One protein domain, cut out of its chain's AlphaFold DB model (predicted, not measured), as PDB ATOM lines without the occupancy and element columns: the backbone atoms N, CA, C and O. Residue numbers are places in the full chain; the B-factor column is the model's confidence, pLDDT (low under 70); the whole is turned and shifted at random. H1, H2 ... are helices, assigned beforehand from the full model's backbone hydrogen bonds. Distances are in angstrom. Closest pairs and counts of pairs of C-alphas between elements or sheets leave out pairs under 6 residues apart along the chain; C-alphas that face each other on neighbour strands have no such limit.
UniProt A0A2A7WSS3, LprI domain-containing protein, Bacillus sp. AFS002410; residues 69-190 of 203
ATOM      1  N   SER A  69      78.013 100.274 134.410       89.38
ATOM      2  CA  SER A  69      77.373 101.554 134.728       89.38
ATOM      3  C   SER A  69      77.423 101.846 136.228       89.38
ATOM      4  O   SER A  69      77.776 102.961 136.609       89.38
ATOM      5  N   LYS A  70      77.171 100.847 137.088       90.31
ATOM      6  CA  LYS A  70      77.310 100.987 138.550       90.31
ATOM      7  C   LYS A  70      78.744 101.321 138.962       90.31
ATOM      8  O   LYS A  70      78.955 102.231 139.762       90.31
ATOM      9  N   LEU A  71      79.731 100.624 138.393       91.50
ATOM     10  CA  LEU A  71      81.145 100.887 138.663       91.50
ATOM     11  C   LEU A  71      81.507 102.341 138.340       91.50
ATOM     12  O   LEU A  71      82.115 103.023 139.165       91.50
ATOM     13  N   ILE A  72      81.098 102.828 137.167       93.44
ATOM     14  CA  ILE A  72      81.359 104.202 136.741       93.44
ATOM     15  C   ILE A  72      80.597 105.214 137.596       93.44
ATOM     16  O   ILE A  72      81.183 106.224 137.964       93.44
ATOM     17  N   GLN A  73      79.342 104.967 137.976       90.94
ATOM     18  CA  GLN A  73      78.603 105.864 138.880       90.94
ATOM     19  C   GLN A  73      79.307 106.043 140.232       90.94
ATOM     20  O   GLN A  73      79.246 107.115 140.823       90.94
ATOM     21  N   SER A  74      80.010 105.010 140.697       90.62
ATOM     22  CA  SER A  74      80.777 105.040 141.945       90.62
ATOM     23  C   SER A  74      82.222 105.543 141.801       90.62
ATOM     24  O   SER A  74      83.010 105.391 142.735       90.62
ATOM     25  N   ASN A  75      82.616 106.095 140.646       93.50
ATOM     26  CA  ASN A  75      84.022 106.434 140.435       93.50
ATOM     27  C   ASN A  75      84.506 107.555 141.381       93.50
ATOM     28  O   ASN A  75      83.806 108.551 141.585       93.50
ATOM     29  N   PRO A  76      85.725 107.425 141.935       95.31
ATOM     30  CA  PRO A  76      86.231 108.356 142.940       95.31
ATOM     31  C   PRO A  76      86.511 109.755 142.382       95.31
ATOM     32  O   PRO A  76      86.453 110.722 143.132       95.31
ATOM     33  N   ILE A  77      86.800 109.880 141.083       97.06
ATOM     34  CA  ILE A  77      87.161 111.163 140.468       97.06
ATOM     35  C   ILE A  77      85.945 112.089 140.431       97.06
ATOM     36  O   ILE A  77      86.050 113.242 140.832       97.06
ATOM     37  N   ASP A  78      84.789 111.596 139.984       95.75
ATOM     38  CA  ASP A  78      83.567 112.405 139.928       95.75
ATOM     39  C   ASP A  78      83.020 112.727 141.309       95.75
ATOM     40  O   ASP A  78      82.547 113.840 141.531       95.75
ATOM     41  N   ARG A  79      83.100 111.773 142.242       95.31
ATOM     42  CA  ARG A  79      82.713 112.001 143.634       95.31
ATOM     43  C   ARG A  79      83.519 113.156 144.233       95.31
ATOM     44  O   ARG A  79      82.938 114.084 144.794       95.31
ATOM     45  N   ASP A  80      84.840 113.107 144.088       97.00
ATOM     46  CA  ASP A  80      85.735 114.119 144.647       97.00
ATOM     47  C   ASP A  80      85.591 115.458 143.907       97.00
ATOM     48  O   ASP A  80      85.558 116.509 144.547       97.00
ATOM     49  N   TYR A  81      85.399 115.429 142.582       97.12
ATOM     50  CA  TYR A  81      85.089 116.615 141.782       97.12
ATOM     51  C   TYR A  81      83.818 117.304 142.267       97.12
ATOM     52  O   TYR A  81      83.839 118.508 142.505       97.12
ATOM     53  N   GLN A  82      82.727 116.553 142.441       96.25
ATOM     54  CA  GLN A  82      81.457 117.118 142.886       96.25
ATOM     55  C   GLN A  82      81.591 117.724 144.281       96.25
ATOM     56  O   GLN A  82      81.122 118.835 144.513       96.25
ATOM     57  N   LYS A  83      82.279 117.028 145.192       96.31
ATOM     58  CA  LYS A  83      82.530 117.542 146.537       96.31
ATOM     59  C   LYS A  83      83.337 118.843 146.511       96.31
ATOM     60  O   LYS A  83      82.929 119.818 147.136       96.31
ATOM     61  N   GLU A  84      84.459 118.876 145.793       96.94
ATOM     62  CA  GLU A  84      85.286 120.085 145.694       96.94
ATOM     63  C   GLU A  84      84.557 121.235 145.001       96.94
ATOM     64  O   GLU A  84      84.705 122.381 145.418       96.94
ATOM     65  N   LEU A  85      83.758 120.946 143.971       96.69
ATOM     66  CA  LEU A  85      82.948 121.947 143.286       96.69
ATOM     67  C   LEU A  85      81.903 122.549 144.228       96.69
ATOM     68  O   LEU A  85      81.799 123.774 144.310       96.69
ATOM     69  N   ASP A  86      81.173 121.714 144.965       97.00
ATOM     70  CA  ASP A  86      80.163 122.154 145.927       97.00
ATOM     71  C   ASP A  86      80.779 123.021 147.033       97.00
ATOM     72  O   ASP A  86      80.225 124.065 147.394       97.00
ATOM     73  N   ASP A  87      81.922 122.596 147.573       96.38
ATOM     74  CA  ASP A  87      82.649 123.327 148.611       96.38
ATOM     75  C   ASP A  87      83.192 124.660 148.057       96.38
ATOM     76  O   ASP A  87      83.056 125.708 148.697       96.38
ATOM     77  N   PHE A  88      83.733 124.660 146.833       96.31
ATOM     78  CA  PHE A  88      84.235 125.857 146.157       96.31
ATOM     79  C   PHE A  88      83.127 126.875 145.860       96.31
ATOM     80  O   PHE A  88      83.300 128.063 146.142       96.31
ATOM     81  N   GLN A  89      81.973 126.431 145.353       94.75
ATOM     82  CA  GLN A  89      80.826 127.296 145.043       94.75
ATOM     83  C   GLN A  89      80.227 127.962 146.288       94.75
ATOM     84  O   GLN A  89      79.715 129.078 146.206       94.75
ATOM     85  N   LYS A  90      80.304 127.304 147.449       96.38
ATOM     86  CA  LYS A  90      79.854 127.855 148.739       96.38
ATOM     87  C   LYS A  90      80.913 128.735 149.412       96.38
ATOM     88  O   LYS A  90      80.621 129.383 150.419       96.38
ATOM     89  N   SER A  91      82.143 128.744 148.898       95.69
ATOM     90  CA  SER A  91      83.254 129.481 149.493       95.69
ATOM     91  C   SER A  91      83.181 130.984 149.199       95.69
ATOM     92  O   SER A  91      82.640 131.425 148.186       95.69
ATOM     93  N   LYS A  92      83.796 131.793 150.069       95.06
ATOM     94  CA  LYS A  92      83.967 133.240 149.837       95.06
ATOM     95  C   LYS A  92      84.984 133.560 148.735       95.06
ATOM     96  O   LYS A  92      85.000 134.680 148.243       95.06
ATOM     97  N   GLU A  93      85.796 132.576 148.355       92.31
ATOM     98  CA  GLU A  93      86.854 132.680 147.342       92.31
ATOM     99  C   GLU A  93      86.357 132.292 145.936       92.31
ATOM    100  O   GLU A  93      87.148 132.163 144.995       92.31
ATOM    101  N   PHE A  94      85.042 132.083 145.776       95.25
ATOM    102  CA  PHE A  94      84.444 131.742 144.493       95.25
ATOM    103  C   PHE A  94      84.780 132.800 143.435       95.25
ATOM    104  O   PHE A  94      84.512 133.993 143.582       95.25
ATOM    105  N   SER A  95      85.363 132.341 142.332       97.56
ATOM    106  CA  SER A  95      85.731 133.172 141.191       97.56
ATOM    107  C   SER A  95      85.773 132.334 139.919       97.56
ATOM    108  O   SER A  95      86.032 131.131 139.958       97.56
ATOM    109  N   THR A  96      85.582 132.967 138.761       96.75
ATOM    110  CA  THR A  96      85.680 132.274 137.465       96.75
ATOM    111  C   THR A  96      87.085 131.727 137.214       96.75
ATOM    112  O   THR A  96      87.234 130.654 136.642       96.75
ATOM    113  N   THR A  97      88.127 132.424 137.677       97.12
ATOM    114  CA  THR A  97      89.515 131.949 137.581       97.12
ATOM    115  C   THR A  97      89.752 130.717 138.449       97.12
ATOM    116  O   THR A  97      90.340 129.751 137.966       97.12
ATOM    117  N   GLY A  98      89.275 130.720 139.699       97.94
ATOM    118  CA  GLY A  98      89.359 129.548 140.573       97.94
ATOM    119  C   GLY A  98      88.575 128.362 140.010       97.94
ATOM    120  O   GLY A  98      89.073 127.239 140.018       97.94
ATOM    121  N   TRP A  99      87.410 128.616 139.407       97.88
ATOM    122  CA  TRP A  99      86.640 127.568 138.742       97.88
ATOM    123  C   TRP A  99      87.429 126.962 137.577       97.88
ATOM    124  O   TRP A  99      87.608 125.751 137.522       97.88
ATOM    125  N   ILE A 100      88.016 127.786 136.702       97.31
ATOM    126  CA  ILE A 100      88.872 127.299 135.606       97.31
ATOM    127  C   ILE A 100      90.018 126.417 136.127       97.31
ATOM    128  O   ILE A 100      90.347 125.407 135.505       97.31
ATOM    129  N   GLN A 101      90.622 126.771 137.264       98.12
ATOM    130  CA  GLN A 101      91.689 125.976 137.878       98.12
ATOM    131  C   GLN A 101      91.185 124.625 138.402       98.12
ATOM    132  O   GLN A 101      91.853 123.612 138.189       98.12
ATOM    133  N   LEU A 102      90.007 124.592 139.034       98.00
ATOM    134  CA  LEU A 102      89.362 123.351 139.470       98.00
ATOM    135  C   LEU A 102      89.076 122.431 138.272       98.00
ATOM    136  O   LEU A 102      89.447 121.256 138.286       98.00
ATOM    137  N   GLU A 103      88.505 122.975 137.196       98.25
ATOM    138  CA  GLU A 103      88.236 122.220 135.967       98.25
ATOM    139  C   GLU A 103      89.525 121.690 135.328       98.25
ATOM    140  O   GLU A 103      89.595 120.533 134.907       98.25
ATOM    141  N   ALA A 104      90.584 122.505 135.291       97.62
ATOM    142  CA  ALA A 104      91.885 122.107 134.759       97.62
ATOM    143  C   ALA A 104      92.532 120.978 135.580       97.62
ATOM    144  O   ALA A 104      93.101 120.049 134.998       97.62
ATOM    145  N   LYS A 105      92.410 121.017 136.915       98.06
ATOM    146  CA  LYS A 105      92.863 119.936 137.805       98.06
ATOM    147  C   LYS A 105      92.205 118.611 137.418       98.06
ATOM    148  O   LYS A 105      92.909 117.634 137.162       98.06
ATOM    149  N   TYR A 106      90.877 118.581 137.329       98.44
ATOM    150  CA  TYR A 106      90.147 117.348 137.026       98.44
ATOM    151  C   TYR A 106      90.282 116.906 135.567       98.44
ATOM    152  O   TYR A 106      90.336 115.709 135.298       98.44
ATOM    153  N   SER A 107      90.451 117.840 134.631       98.38
ATOM    154  CA  SER A 107      90.832 117.535 133.247       98.38
ATOM    155  C   SER A 107      92.166 116.782 133.177       98.38
ATOM    156  O   SER A 107      92.263 115.750 132.515       98.38
ATOM    157  N   SER A 108      93.180 117.224 133.932       98.44
ATOM    158  CA  SER A 108      94.480 116.539 133.988       98.44
ATOM    159  C   SER A 108      94.399 115.144 134.616       98.44
ATOM    160  O   SER A 108      95.120 114.241 134.191       98.44
ATOM    161  N   ILE A 109      93.535 114.950 135.618       98.62
ATOM    162  CA  ILE A 109      93.296 113.628 136.214       98.62
ATOM    163  C   ILE A 109      92.667 112.697 135.171       98.62
ATOM    164  O   ILE A 109      93.194 111.613 134.930       98.62
ATOM    165  N   TRP A 110      91.607 113.144 134.494       98.62
ATOM    166  CA  TRP A 110      90.945 112.356 133.454       98.62
ATOM    167  C   TRP A 110      91.853 112.039 132.262       98.62
ATOM    168  O   TRP A 110      91.784 110.936 131.734       98.62
ATOM    169  N   ASP A 111      92.745 112.946 131.857       98.62
ATOM    170  CA  ASP A 111      93.701 112.679 130.773       98.62
ATOM    171  C   ASP A 111      94.695 111.554 131.124       98.62
ATOM    172  O   ASP A 111      95.037 110.718 130.282       98.62
ATOM    173  N   LYS A 112      95.120 111.462 132.391       98.69
ATOM    174  CA  LYS A 112      95.957 110.343 132.855       98.69
ATOM    175  C   LYS A 112      95.204 109.018 132.780       98.69
ATOM    176  O   LYS A 112      95.756 108.040 132.281       98.69
ATOM    177  N   GLU A 113      93.949 108.999 133.223       98.69
ATOM    178  CA  GLU A 113      93.091 107.813 133.124       98.69
ATOM    179  C   GLU A 113      92.839 107.410 131.667       98.69
ATOM    180  O   GLU A 113      92.907 106.225 131.340       98.69
ATOM    181  N   LEU A 114      92.609 108.386 130.778       98.81
ATOM    182  CA  LEU A 114      92.423 108.162 129.345       98.81
ATOM    183  C   LEU A 114      93.615 107.419 128.743       98.81
ATOM    184  O   LEU A 114      93.449 106.416 128.046       98.81
ATOM    185  N   ASN A 115      94.819 107.925 129.006       98.69
ATOM    186  CA  ASN A 115      96.044 107.340 128.485       98.69
ATOM    187  C   ASN A 115      96.273 105.937 129.054       98.69
ATOM    188  O   ASN A 115      96.597 105.019 128.302       98.69
ATOM    189  N   GLU A 116      96.043 105.746 130.350       98.69
ATOM    190  CA  GLU A 116      96.192 104.446 131.000       98.69
ATOM    191  C   GLU A 116      95.252 103.389 130.415       98.69
ATOM    192  O   GLU A 116      95.691 102.302 130.023       98.69
ATOM    193  N   VAL A 117      93.954 103.691 130.329       98.69
ATOM    194  CA  VAL A 117      92.983 102.729 129.803       98.69
ATOM    195  C   VAL A 117      93.226 102.446 128.325       98.69
ATOM    196  O   VAL A 117      93.103 101.301 127.892       98.69
ATOM    197  N   TYR A 118      93.651 103.452 127.559       98.75
ATOM    198  CA  TYR A 118      94.036 103.274 126.166       98.75
ATOM    199  C   TYR A 118      95.200 102.282 126.022       98.75
ATOM    200  O   TYR A 118      95.109 101.352 125.220       98.75
ATOM    201  N   GLN A 119      96.255 102.402 126.839       98.69
ATOM    202  CA  GLN A 119      97.376 101.452 126.816       98.69
ATOM    203  C   GLN A 119      96.947 100.040 127.231       98.69
ATOM    204  O   GLN A 119      97.287  99.064 126.557       98.69
ATOM    205  N   LYS A 120      96.154  99.915 128.301       98.50
ATOM    206  CA  LYS A 120      95.593  98.629 128.747       98.50
ATOM    207  C   LYS A 120      94.736  97.966 127.670       98.50
ATOM    208  O   LYS A 120      94.805  96.750 127.490       98.50
ATOM    209  N   LEU A 121      93.943  98.751 126.946       98.12
ATOM    210  CA  LEU A 121      93.105  98.262 125.859       98.12
ATOM    211  C   LEU A 121      93.953  97.794 124.673       98.12
ATOM    212  O   LEU A 121      93.765  96.674 124.208       98.12
ATOM    213  N   LEU A 122      94.961  98.567 124.255       98.56
ATOM    214  CA  LEU A 122      95.894  98.159 123.196       98.56
ATOM    215  C   LEU A 122      96.617  96.840 123.497       98.56
ATOM    216  O   LEU A 122      96.989  96.123 122.571       98.56
ATOM    217  N   GLN A 123      96.838  96.492 124.763       98.19
ATOM    218  CA  GLN A 123      97.454  95.215 125.133       98.19
ATOM    219  C   GLN A 123      96.523  94.010 124.932       98.19
ATOM    220  O   GLN A 123      97.020  92.899 124.767       98.19
ATOM    221  N   LYS A 124      95.199  94.216 124.912       97.75
ATOM    222  CA  LYS A 124      94.201  93.150 124.721       97.75
ATOM    223  C   LYS A 124      93.850  92.861 123.262       97.75
ATOM    224  O   LYS A 124      93.299  91.804 122.979       97.75
ATOM    225  N   LEU A 125      94.122  93.797 122.362       98.25
ATOM    226  CA  LEU A 125      93.689  93.725 120.968       98.25
ATOM    227  C   LEU A 125      94.682  92.953 120.088       98.25
ATOM    228  O   LEU A 125      95.887  92.946 120.352       98.25
ATOM    229  N   ASP A 126      94.192  92.343 119.010       98.25
ATOM    230  CA  ASP A 126      95.046  91.827 117.931       98.25
ATOM    231  C   ASP A 126      95.609  92.975 117.054       98.25
ATOM    232  O   ASP A 126      95.179  94.123 117.203       98.25
ATOM    233  N   PRO A 127      96.591  92.734 116.159       98.50
ATOM    234  CA  PRO A 127      97.201  93.802 115.361       98.50
ATOM    235  C   PRO A 127      96.204  94.642 114.549       98.50
ATOM    236  O   PRO A 127      96.286  95.869 114.571       98.50
ATOM    237  N   THR A 128      95.228  94.005 113.900       98.44
ATOM    238  CA  THR A 128      94.216  94.688 113.081       98.44
ATOM    239  C   THR A 128      93.307  95.552 113.955       98.44
ATOM    240  O   THR A 128      93.035  96.712 113.649       98.44
ATOM    241  N   GLN A 129      92.861  95.014 115.089       98.50
ATOM    242  CA  GLN A 129      92.039  95.744 116.052       98.50
ATOM    243  C   GLN A 129      92.794  96.921 116.688       98.50
ATOM    244  O   GLN A 129      92.206  97.986 116.897       98.50
ATOM    245  N   LYS A 130      94.097  96.766 116.975       98.62
ATOM    246  CA  LYS A 130      94.941  97.860 117.482       98.62
ATOM    247  C   LYS A 130      94.998  99.015 116.497       98.62
ATOM    248  O   LYS A 130      94.833 100.153 116.921       98.62
ATOM    249  N   GLU A 131      95.208  98.741 115.211       98.69
ATOM    250  CA  GLU A 131      95.238  99.782 114.180       98.69
ATOM    251  C   GLU A 131      93.918 100.560 114.128       98.69
ATOM    252  O   GLU A 131      93.932 101.791 114.153       98.69
ATOM    253  N   LEU A 132      92.777  99.863 114.178       98.62
ATOM    254  CA  LEU A 132      91.460 100.505 114.225       98.62
ATOM    255  C   LEU A 132      91.293 101.409 115.455       98.62
ATOM    256  O   LEU A 132      90.805 102.537 115.337       98.62
ATOM    257  N   LEU A 133      91.716 100.945 116.635       98.69
ATOM    258  CA  LEU A 133      91.641 101.749 117.854       98.69
ATOM    259  C   LEU A 133      92.589 102.957 117.802       98.69
ATOM    260  O   LEU A 133      92.198 104.049 118.218       98.69
ATOM    261  N   ILE A 134      93.806 102.788 117.280       98.81
ATOM    262  CA  ILE A 134      94.784 103.872 117.112       98.81
ATOM    263  C   ILE A 134      94.209 104.964 116.206       98.81
ATOM    264  O   ILE A 134      94.243 106.142 116.569       98.81
ATOM    265  N   GLU A 135      93.648 104.595 115.055       98.75
ATOM    266  CA  GLU A 135      93.049 105.562 114.131       98.75
ATOM    267  C   GLU A 135      91.806 106.235 114.731       98.75
ATOM    268  O   GLU A 135      91.667 107.458 114.652       98.75
ATOM    269  N   SER A 136      90.955 105.482 115.439       98.56
ATOM    270  CA  SER A 136      89.832 106.050 116.198       98.56
ATOM    271  C   SER A 136      90.303 107.076 117.235       98.56
ATOM    272  O   SER A 136      89.737 108.167 117.329       98.56
ATOM    273  N   GLN A 137      91.356 106.762 117.997       98.75
ATOM    274  CA  GLN A 137      91.896 107.653 119.023       98.75
ATOM    275  C   GLN A 137      92.529 108.911 118.417       98.75
ATOM    276  O   GLN A 137      92.317 110.007 118.938       98.75
ATOM    277  N   LYS A 138      93.245 108.791 117.290       98.69
ATOM    278  CA  LYS A 138      93.766 109.945 116.538       98.69
ATOM    279  C   LYS A 138      92.636 110.847 116.045       98.69
ATOM    280  O   LYS A 138      92.712 112.063 116.223       98.69
ATOM    281  N   GLY A 139      91.592 110.269 115.449       98.62
ATOM    282  CA  GLY A 139      90.424 111.014 114.976       98.62
ATOM    283  C   GLY A 139      89.718 111.753 116.113       98.62
ATOM    284  O   GLY A 139      89.441 112.948 116.003       98.62
ATOM    285  N   TRP A 140      89.516 111.075 117.246       98.62
ATOM    286  CA  TRP A 140      88.956 111.692 118.446       98.62
ATOM    287  C   TRP A 140      89.819 112.852 118.960       98.62
ATOM    288  O   TRP A 140      89.284 113.928 119.227       98.62
ATOM    289  N   LEU A 141      91.144 112.678 119.039       98.44
ATOM    290  CA  LEU A 141      92.060 113.722 119.508       98.44
ATOM    291  C   LEU A 141      92.019 114.953 118.596       98.44
ATOM    292  O   LEU A 141      91.951 116.085 119.075       98.44
ATOM    293  N   GLN A 142      92.005 114.747 117.275       98.56
ATOM    294  CA  GLN A 142      91.862 115.847 116.324       98.56
ATOM    295  C   GLN A 142      90.549 116.604 116.525       98.56
ATOM    296  O   GLN A 142      90.567 117.834 116.525       98.56
ATOM    297  N   ASN A 143      89.436 115.892 116.707       98.19
ATOM    298  CA  ASN A 143      88.145 116.510 116.993       98.19
ATOM    299  C   ASN A 143      88.187 117.306 118.306       98.19
ATOM    300  O   ASN A 143      87.847 118.483 118.314       98.19
ATOM    301  N   HIS A 144      88.676 116.700 119.392       97.31
ATOM    302  CA  HIS A 144      88.792 117.342 120.703       97.31
ATOM    303  C   HIS A 144      89.574 118.666 120.635       97.31
ATOM    304  O   HIS A 144      89.126 119.682 121.175       97.31
ATOM    305  N   LEU A 145      90.713 118.679 119.935       97.31
ATOM    306  CA  LEU A 145      91.555 119.868 119.791       97.31
ATOM    307  C   LEU A 145      90.929 120.924 118.873       97.31
ATOM    308  O   LEU A 145      90.894 122.104 119.225       97.31
ATOM    309  N   LYS A 146      90.429 120.516 117.700       98.00
ATOM    310  CA  LYS A 146      89.851 121.441 116.712       98.00
ATOM    311  C   LYS A 146      88.566 122.083 117.218       98.00
ATOM    312  O   LYS A 146      88.405 123.283 117.037       98.00
ATOM    313  N   GLU A 147      87.710 121.321 117.891       96.44
ATOM    314  CA  GLU A 147      86.474 121.831 118.489       96.44
ATOM    315  C   GLU A 147      86.777 122.874 119.571       96.44
ATOM    316  O   GLU A 147      86.245 123.982 119.543       96.44
ATOM    317  N   SER A 148      87.710 122.569 120.480       93.44
ATOM    318  CA  SER A 148      88.122 123.511 121.530       93.44
ATOM    319  C   SER A 148      88.683 124.809 120.939       93.44
ATOM    320  O   SER A 148      88.322 125.902 121.374       93.44
ATOM    321  N   ALA A 149      89.533 124.696 119.912       95.12
ATOM    322  CA  ALA A 149      90.110 125.846 119.223       95.12
ATOM    323  C   ALA A 149      89.058 126.656 118.452       95.12
ATOM    324  O   ALA A 149      89.126 127.885 118.438       95.12
ATOM    325  N   PHE A 150      88.093 125.987 117.817       95.44
ATOM    326  CA  PHE A 150      86.985 126.638 117.128       95.44
ATOM    327  C   PHE A 150      86.147 127.456 118.108       95.44
ATOM    328  O   PHE A 150      85.989 128.659 117.903       95.44
ATOM    329  N   VAL A 151      85.682 126.849 119.203       92.62
ATOM    330  CA  VAL A 151      84.858 127.547 120.199       92.62
ATOM    331  C   VAL A 151      85.615 128.736 120.794       92.62
ATOM    332  O   VAL A 151      85.076 129.840 120.857       92.62
ATOM    333  N   GLN A 152      86.892 128.545 121.147       90.88
ATOM    334  CA  GLN A 152      87.733 129.620 121.672       90.88
ATOM    335  C   GLN A 152      87.869 130.785 120.693       90.88
ATOM    336  O   GLN A 152      87.706 131.940 121.078       90.88
ATOM    337  N   LYS A 153      88.183 130.511 119.426       92.88
ATOM    338  CA  LYS A 153      88.418 131.568 118.436       92.88
ATOM    339  C   LYS A 153      87.138 132.284 118.026       92.88
ATOM    340  O   LYS A 153      87.190 133.480 117.768       92.88
ATOM    341  N   THR A 154      86.022 131.567 117.966       93.31
ATOM    342  CA  THR A 154      84.754 132.108 117.469       93.31
ATOM    343  C   THR A 154      83.994 132.865 118.552       93.31
ATOM    344  O   THR A 154      83.406 133.900 118.261       93.31
ATOM    345  N   PHE A 155      84.019 132.384 119.798       89.12
ATOM    346  CA  PHE A 155      83.108 132.867 120.839       89.12
ATOM    347  C   PHE A 155      83.803 133.469 122.071       89.12
ATOM    348  O   PHE A 155      83.120 133.885 123.004       89.12
ATOM    349  N   SER A 156      85.139 133.564 122.108       82.38
ATOM    350  CA  SER A 156      85.865 134.086 123.290       82.38
ATOM    351  C   SER A 156      85.436 135.488 123.727       82.38
ATOM    352  O   SER A 156      85.363 135.740 124.927       82.38
ATOM    353  N   ASN A 157      85.130 136.380 122.780       82.88
ATOM    354  CA  ASN A 157      84.681 137.741 123.086       82.88
ATOM    355  C   ASN A 157      83.187 137.815 123.439       82.88
ATOM    356  O   ASN A 157      82.779 138.724 124.154       82.88
ATOM    357  N   GLU A 158      82.386 136.853 122.975       86.62
ATOM    358  CA  GLU A 158      80.925 136.849 123.132       86.62
ATOM    359  C   GLU A 158      80.477 136.233 124.465       86.62
ATOM    360  O   GLU A 158      79.438 136.594 125.011       86.62
ATOM    361  N   LEU A 159      81.249 135.286 125.007       84.88
ATOM    362  CA  LEU A 159      80.810 134.478 126.150       84.88
ATOM    363  C   LEU A 159      81.266 135.018 127.520       84.88
ATOM    364  O   LEU A 159      80.845 134.502 128.560       84.88
ATOM    365  N   GLY A 160      82.138 136.032 127.550       89.69
ATOM    366  CA  GLY A 160      82.704 136.578 128.787       89.69
ATOM    367  C   GLY A 160      83.491 135.549 129.620       89.69
ATOM    368  O   GLY A 160      83.894 134.488 129.137       89.69
ATOM    369  N   THR A 161      83.718 135.846 130.903       91.94
ATOM    370  CA  THR A 161      84.499 134.977 131.807       91.94
ATOM    371  C   THR A 161      83.783 133.668 132.149       91.94
ATOM    372  O   THR A 161      84.431 132.629 132.245       91.94
ATOM    373  N   GLN A 162      82.449 133.677 132.260       92.44
ATOM    374  CA  GLN A 162      81.661 132.447 132.423       92.44
ATOM    375  C   GLN A 162      81.757 131.545 131.184       92.44
ATOM    376  O   GLN A 162      81.802 130.323 131.295       92.44
ATOM    377  N   GLY A 163      81.859 132.133 129.994       92.38
ATOM    378  CA  GLY A 163      82.156 131.414 128.763       92.38
ATOM    379  C   GLY A 163      83.418 130.575 128.828       92.38
ATOM    380  O   GLY A 163      83.420 129.413 128.427       92.38
ATOM    381  N   GLN A 164      84.484 131.154 129.378       92.56
ATOM    382  CA  GLN A 164      85.761 130.465 129.543       92.56
ATOM    383  C   GLN A 164      85.635 129.266 130.489       92.56
ATOM    384  O   GLN A 164      86.180 128.206 130.186       92.56
ATOM    385  N   VAL A 165      84.865 129.403 131.577       95.06
ATOM    386  CA  VAL A 165      84.514 128.289 132.474       95.06
ATOM    387  C   VAL A 165      83.793 127.182 131.695       95.06
ATOM    388  O   VAL A 165      84.222 126.031 131.703       95.06
ATOM    389  N   ASN A 166      82.745 127.525 130.944       94.50
ATOM    390  CA  ASN A 166      81.971 126.542 130.180       94.50
ATOM    391  C   ASN A 166      82.829 125.804 129.138       94.50
ATOM    392  O   ASN A 166      82.647 124.610 128.906       94.50
ATOM    393  N   MET A 167      83.793 126.493 128.523       94.06
ATOM    394  CA  MET A 167      84.717 125.876 127.572       94.06
ATOM    395  C   MET A 167      85.636 124.839 128.222       94.06
ATOM    396  O   MET A 167      85.861 123.778 127.632       94.06
ATOM    397  N   VAL A 168      86.175 125.122 129.414       95.50
ATOM    398  CA  VAL A 168      87.038 124.159 130.117       95.50
ATOM    399  C   VAL A 168      86.239 122.979 130.669       95.50
ATOM    400  O   VAL A 168      86.719 121.853 130.552       95.50
ATOM    401  N   ILE A 169      84.996 123.202 131.123       96.81
ATOM    402  CA  ILE A 169      84.045 122.132 131.479       96.81
ATOM    403  C   ILE A 169      83.815 121.218 130.273       96.81
ATOM    404  O   ILE A 169      84.075 120.020 130.342       96.81
ATOM    405  N   ALA A 170      83.424 121.781 129.125       96.19
ATOM    406  CA  ALA A 170      83.156 121.000 127.920       96.19
ATOM    407  C   ALA A 170      84.391 120.214 127.440       96.19
ATOM    408  O   ALA A 170      84.273 119.099 126.928       96.19
ATOM    409  N   SER A 171      85.589 120.787 127.597       96.50
ATOM    410  CA  SER A 171      86.845 120.100 127.289       96.50
ATOM    411  C   SER A 171      87.096 118.915 128.227       96.50
ATOM    412  O   SER A 171      87.302 117.797 127.743       96.50
ATOM    413  N   LYS A 172      87.006 119.133 129.549       98.00
ATOM    414  CA  LYS A 172      87.117 118.087 130.580       98.00
ATOM    415  C   LYS A 172      86.120 116.960 130.323       98.00
ATOM    416  O   LYS A 172      86.502 115.792 130.326       98.00
ATOM    417  N   ASP A 173      84.863 117.295 130.049       97.38
ATOM    418  CA  ASP A 173      83.798 116.312 129.855       97.38
ATOM    419  C   ASP A 173      84.024 115.454 128.611       97.38
ATOM    420  O   ASP A 173      83.810 114.244 128.652       97.38
ATOM    421  N   ARG A 174      84.558 116.017 127.517       97.44
ATOM    422  CA  ARG A 174      84.968 115.204 126.358       97.44
ATOM    423  C   ARG A 174      86.039 114.173 126.728       97.44
ATOM    424  O   ARG A 174      85.945 113.035 126.262       97.44
ATOM    425  N   ILE A 175      87.034 114.550 127.536       98.50
ATOM    426  CA  ILE A 175      88.111 113.646 127.991       98.50
ATOM    427  C   ILE A 175      87.532 112.563 128.901       98.50
ATOM    428  O   ILE A 175      87.750 111.375 128.655       98.50
ATOM    429  N   ARG A 176      86.738 112.954 129.902       98.00
ATOM    430  CA  ARG A 176      86.044 112.035 130.809       98.00
ATOM    431  C   ARG A 176      85.200 111.018 130.036       98.00
ATOM    432  O   ARG A 176      85.352 109.814 130.225       98.00
ATOM    433  N   ASN A 177      84.367 111.481 129.108       96.69
ATOM    434  CA  ASN A 177      83.465 110.614 128.351       96.69
ATOM    435  C   ASN A 177      84.236 109.626 127.471       96.69
ATOM    436  O   ASN A 177      83.888 108.446 127.416       96.69
ATOM    437  N   ARG A 178      85.318 110.072 126.817       97.88
ATOM    438  CA  ARG A 178      86.178 109.167 126.043       97.88
ATOM    439  C   ARG A 178      86.870 108.146 126.935       97.88
ATOM    440  O   ARG A 178      86.952 106.982 126.555       97.88
ATOM    441  N   THR A 179      87.338 108.564 128.106       98.31
ATOM    442  CA  THR A 179      87.969 107.671 129.083       98.31
ATOM    443  C   THR A 179      87.020 106.551 129.477       98.31
ATOM    444  O   THR A 179      87.368 105.380 129.345       98.31
ATOM    445  N   ILE A 180      85.795 106.899 129.878       97.00
ATOM    446  CA  ILE A 180      84.785 105.923 130.289       97.00
ATOM    447  C   ILE A 180      84.415 104.997 129.128       97.00
ATOM    448  O   ILE A 180      84.332 103.789 129.318       97.00
ATOM    449  N   GLN A 181      84.276 105.522 127.911       96.56
ATOM    450  CA  GLN A 181      84.041 104.689 126.731       96.56
ATOM    451  C   GLN A 181      85.162 103.653 126.520       96.56
ATOM    452  O   GLN A 181      84.887 102.485 126.257       96.56
ATOM    453  N   LEU A 182      86.432 104.046 126.655       97.88
ATOM    454  CA  LEU A 182      87.545 103.098 126.543       97.88
ATOM    455  C   LEU A 182      87.594 102.112 127.721       97.88
ATOM    456  O   LEU A 182      87.968 100.956 127.524       97.88
ATOM    457  N   MET A 183      87.188 102.534 128.924       97.56
ATOM    458  CA  MET A 183      87.014 101.643 130.080       97.56
ATOM    459  C   MET A 183      85.933 100.600 129.820       97.56
ATOM    460  O   MET A 183      86.136  99.439 130.166       97.56
ATOM    461  N   GLU A 184      84.838 100.979 129.163       96.25
ATOM    462  CA  GLU A 184      83.782 100.050 128.766       96.25
ATOM    463  C   GLU A 184      84.322  99.005 127.790       96.25
ATOM    464  O   GLU A 184      84.179  97.808 128.018       96.25
ATOM    465  N   TYR A 185      85.041  99.430 126.747       96.81
ATOM    466  CA  TYR A 185      85.655  98.496 125.796       96.81
ATOM    467  C   TYR A 185      86.636  97.547 126.482       96.81
ATOM    468  O   TYR A 185      86.645  96.345 126.214       96.81
ATOM    469  N   TYR A 186      87.449  98.075 127.396       97.44
ATOM    470  CA  TYR A 186      88.378  97.266 128.171       97.44
ATOM    471  C   TYR A 186      87.651  96.242 129.043       97.44
ATOM    472  O   TYR A 186      88.056  95.079 129.065       97.44
ATOM    473  N   TYR A 187      86.572  96.654 129.710       95.94
ATOM    474  CA  TYR A 187      85.713  95.791 130.514       95.94
ATOM    475  C   TYR A 187      85.086  94.666 129.688       95.94
ATOM    476  O   TYR A 187      85.217  93.496 130.048       95.94
ATOM    477  N   MET A 188      84.507  94.996 128.530       94.88
ATOM    478  CA  MET A 188      83.863  94.032 127.630       94.88
ATOM    479  C   MET A 188      84.831  92.970 127.090       94.88
ATOM    480  O   MET A 188      84.420  91.856 126.780       94.88
ATOM    481  N   LEU A 189      86.130  93.276 127.032       96.25
ATOM    482  CA  LEU A 189      87.188  92.322 126.686       96.25
ATOM    483  C   LEU A 189      87.762  91.586 127.915       96.25
ATOM    484  O   LEU A 189      88.902  91.117 127.893       96.25
ATOM    485  N   GLY A 190      87.006  91.516 129.015       95.62
ATOM    486  CA  GLY A 190      87.400  90.854 130.262       95.62
ATOM    487  C   GLY A 190      88.431  91.635 131.082       95.62
ATOM    488  O   GLY A 190      89.157  91.068 131.901       95.62
TER     489      GLY A 190
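This is residues 69 to 190 of the 203 residues of the protein "LprI domain-containing protein" of Bacillus sp. AFS002410 (UniProt A0A2A7WSS3). Three long, nearly aligned helices, H3, H4 and H5, make an up-and-down bundle, each running against the one before; H5 packs closely on H3, more loosely on H4. H2 packs on H3, and tiny H1 is near H5. The printed part has 122 residues with five named helices, H1 to H5, no named strand: all helix. It is only just loose, close to compact, with radius of gyration of the C-alphas 16.6 A and spans 52 by 34 by 19 A.

H5, residues 160 to 188, touches H3, residues 96 to 124, at a shallow tilt of 20 degrees, the same way; their closest C-alphas, Leu 114 and Thr 179, are 4.5 A apart. H4, residues 127 to 155, forms a hairpin with H5, touching it with residues 144 to 152 alone; the closest C-alphas, Ser 148 and Ser 171, are 6.8 A apart. H2, residues 76 to 90, forms a hairpin with H3; the closest C-alphas, Tyr 81 and Tyr 106, are 7.0 A apart, and H3 touches H2 with residues 99 to 109 alone. H1, residues 69 to 73, is close to H5 but not clearly touching, C-alphas 72 and 180 being closest at 7.5 A. Every O i to N i+4 pair is within hydrogen-bond range in H1, H2, H4 and H5; in H3, 24 of 25.

H3 is 42.0 A long, H4 41.9 A, H5 42.6 A. H1 begins at C-alpha 69 (77.373, 101.554, 134.728); H5 ends at C-alpha 188 (83.863, 94.032, 127.630).

The farthest C-alphas, of Lys 92 and Thr 128, are 54.2 A apart. The printed part has no cut, its four links are tight, and no printed residue is under 70 in pLDDT.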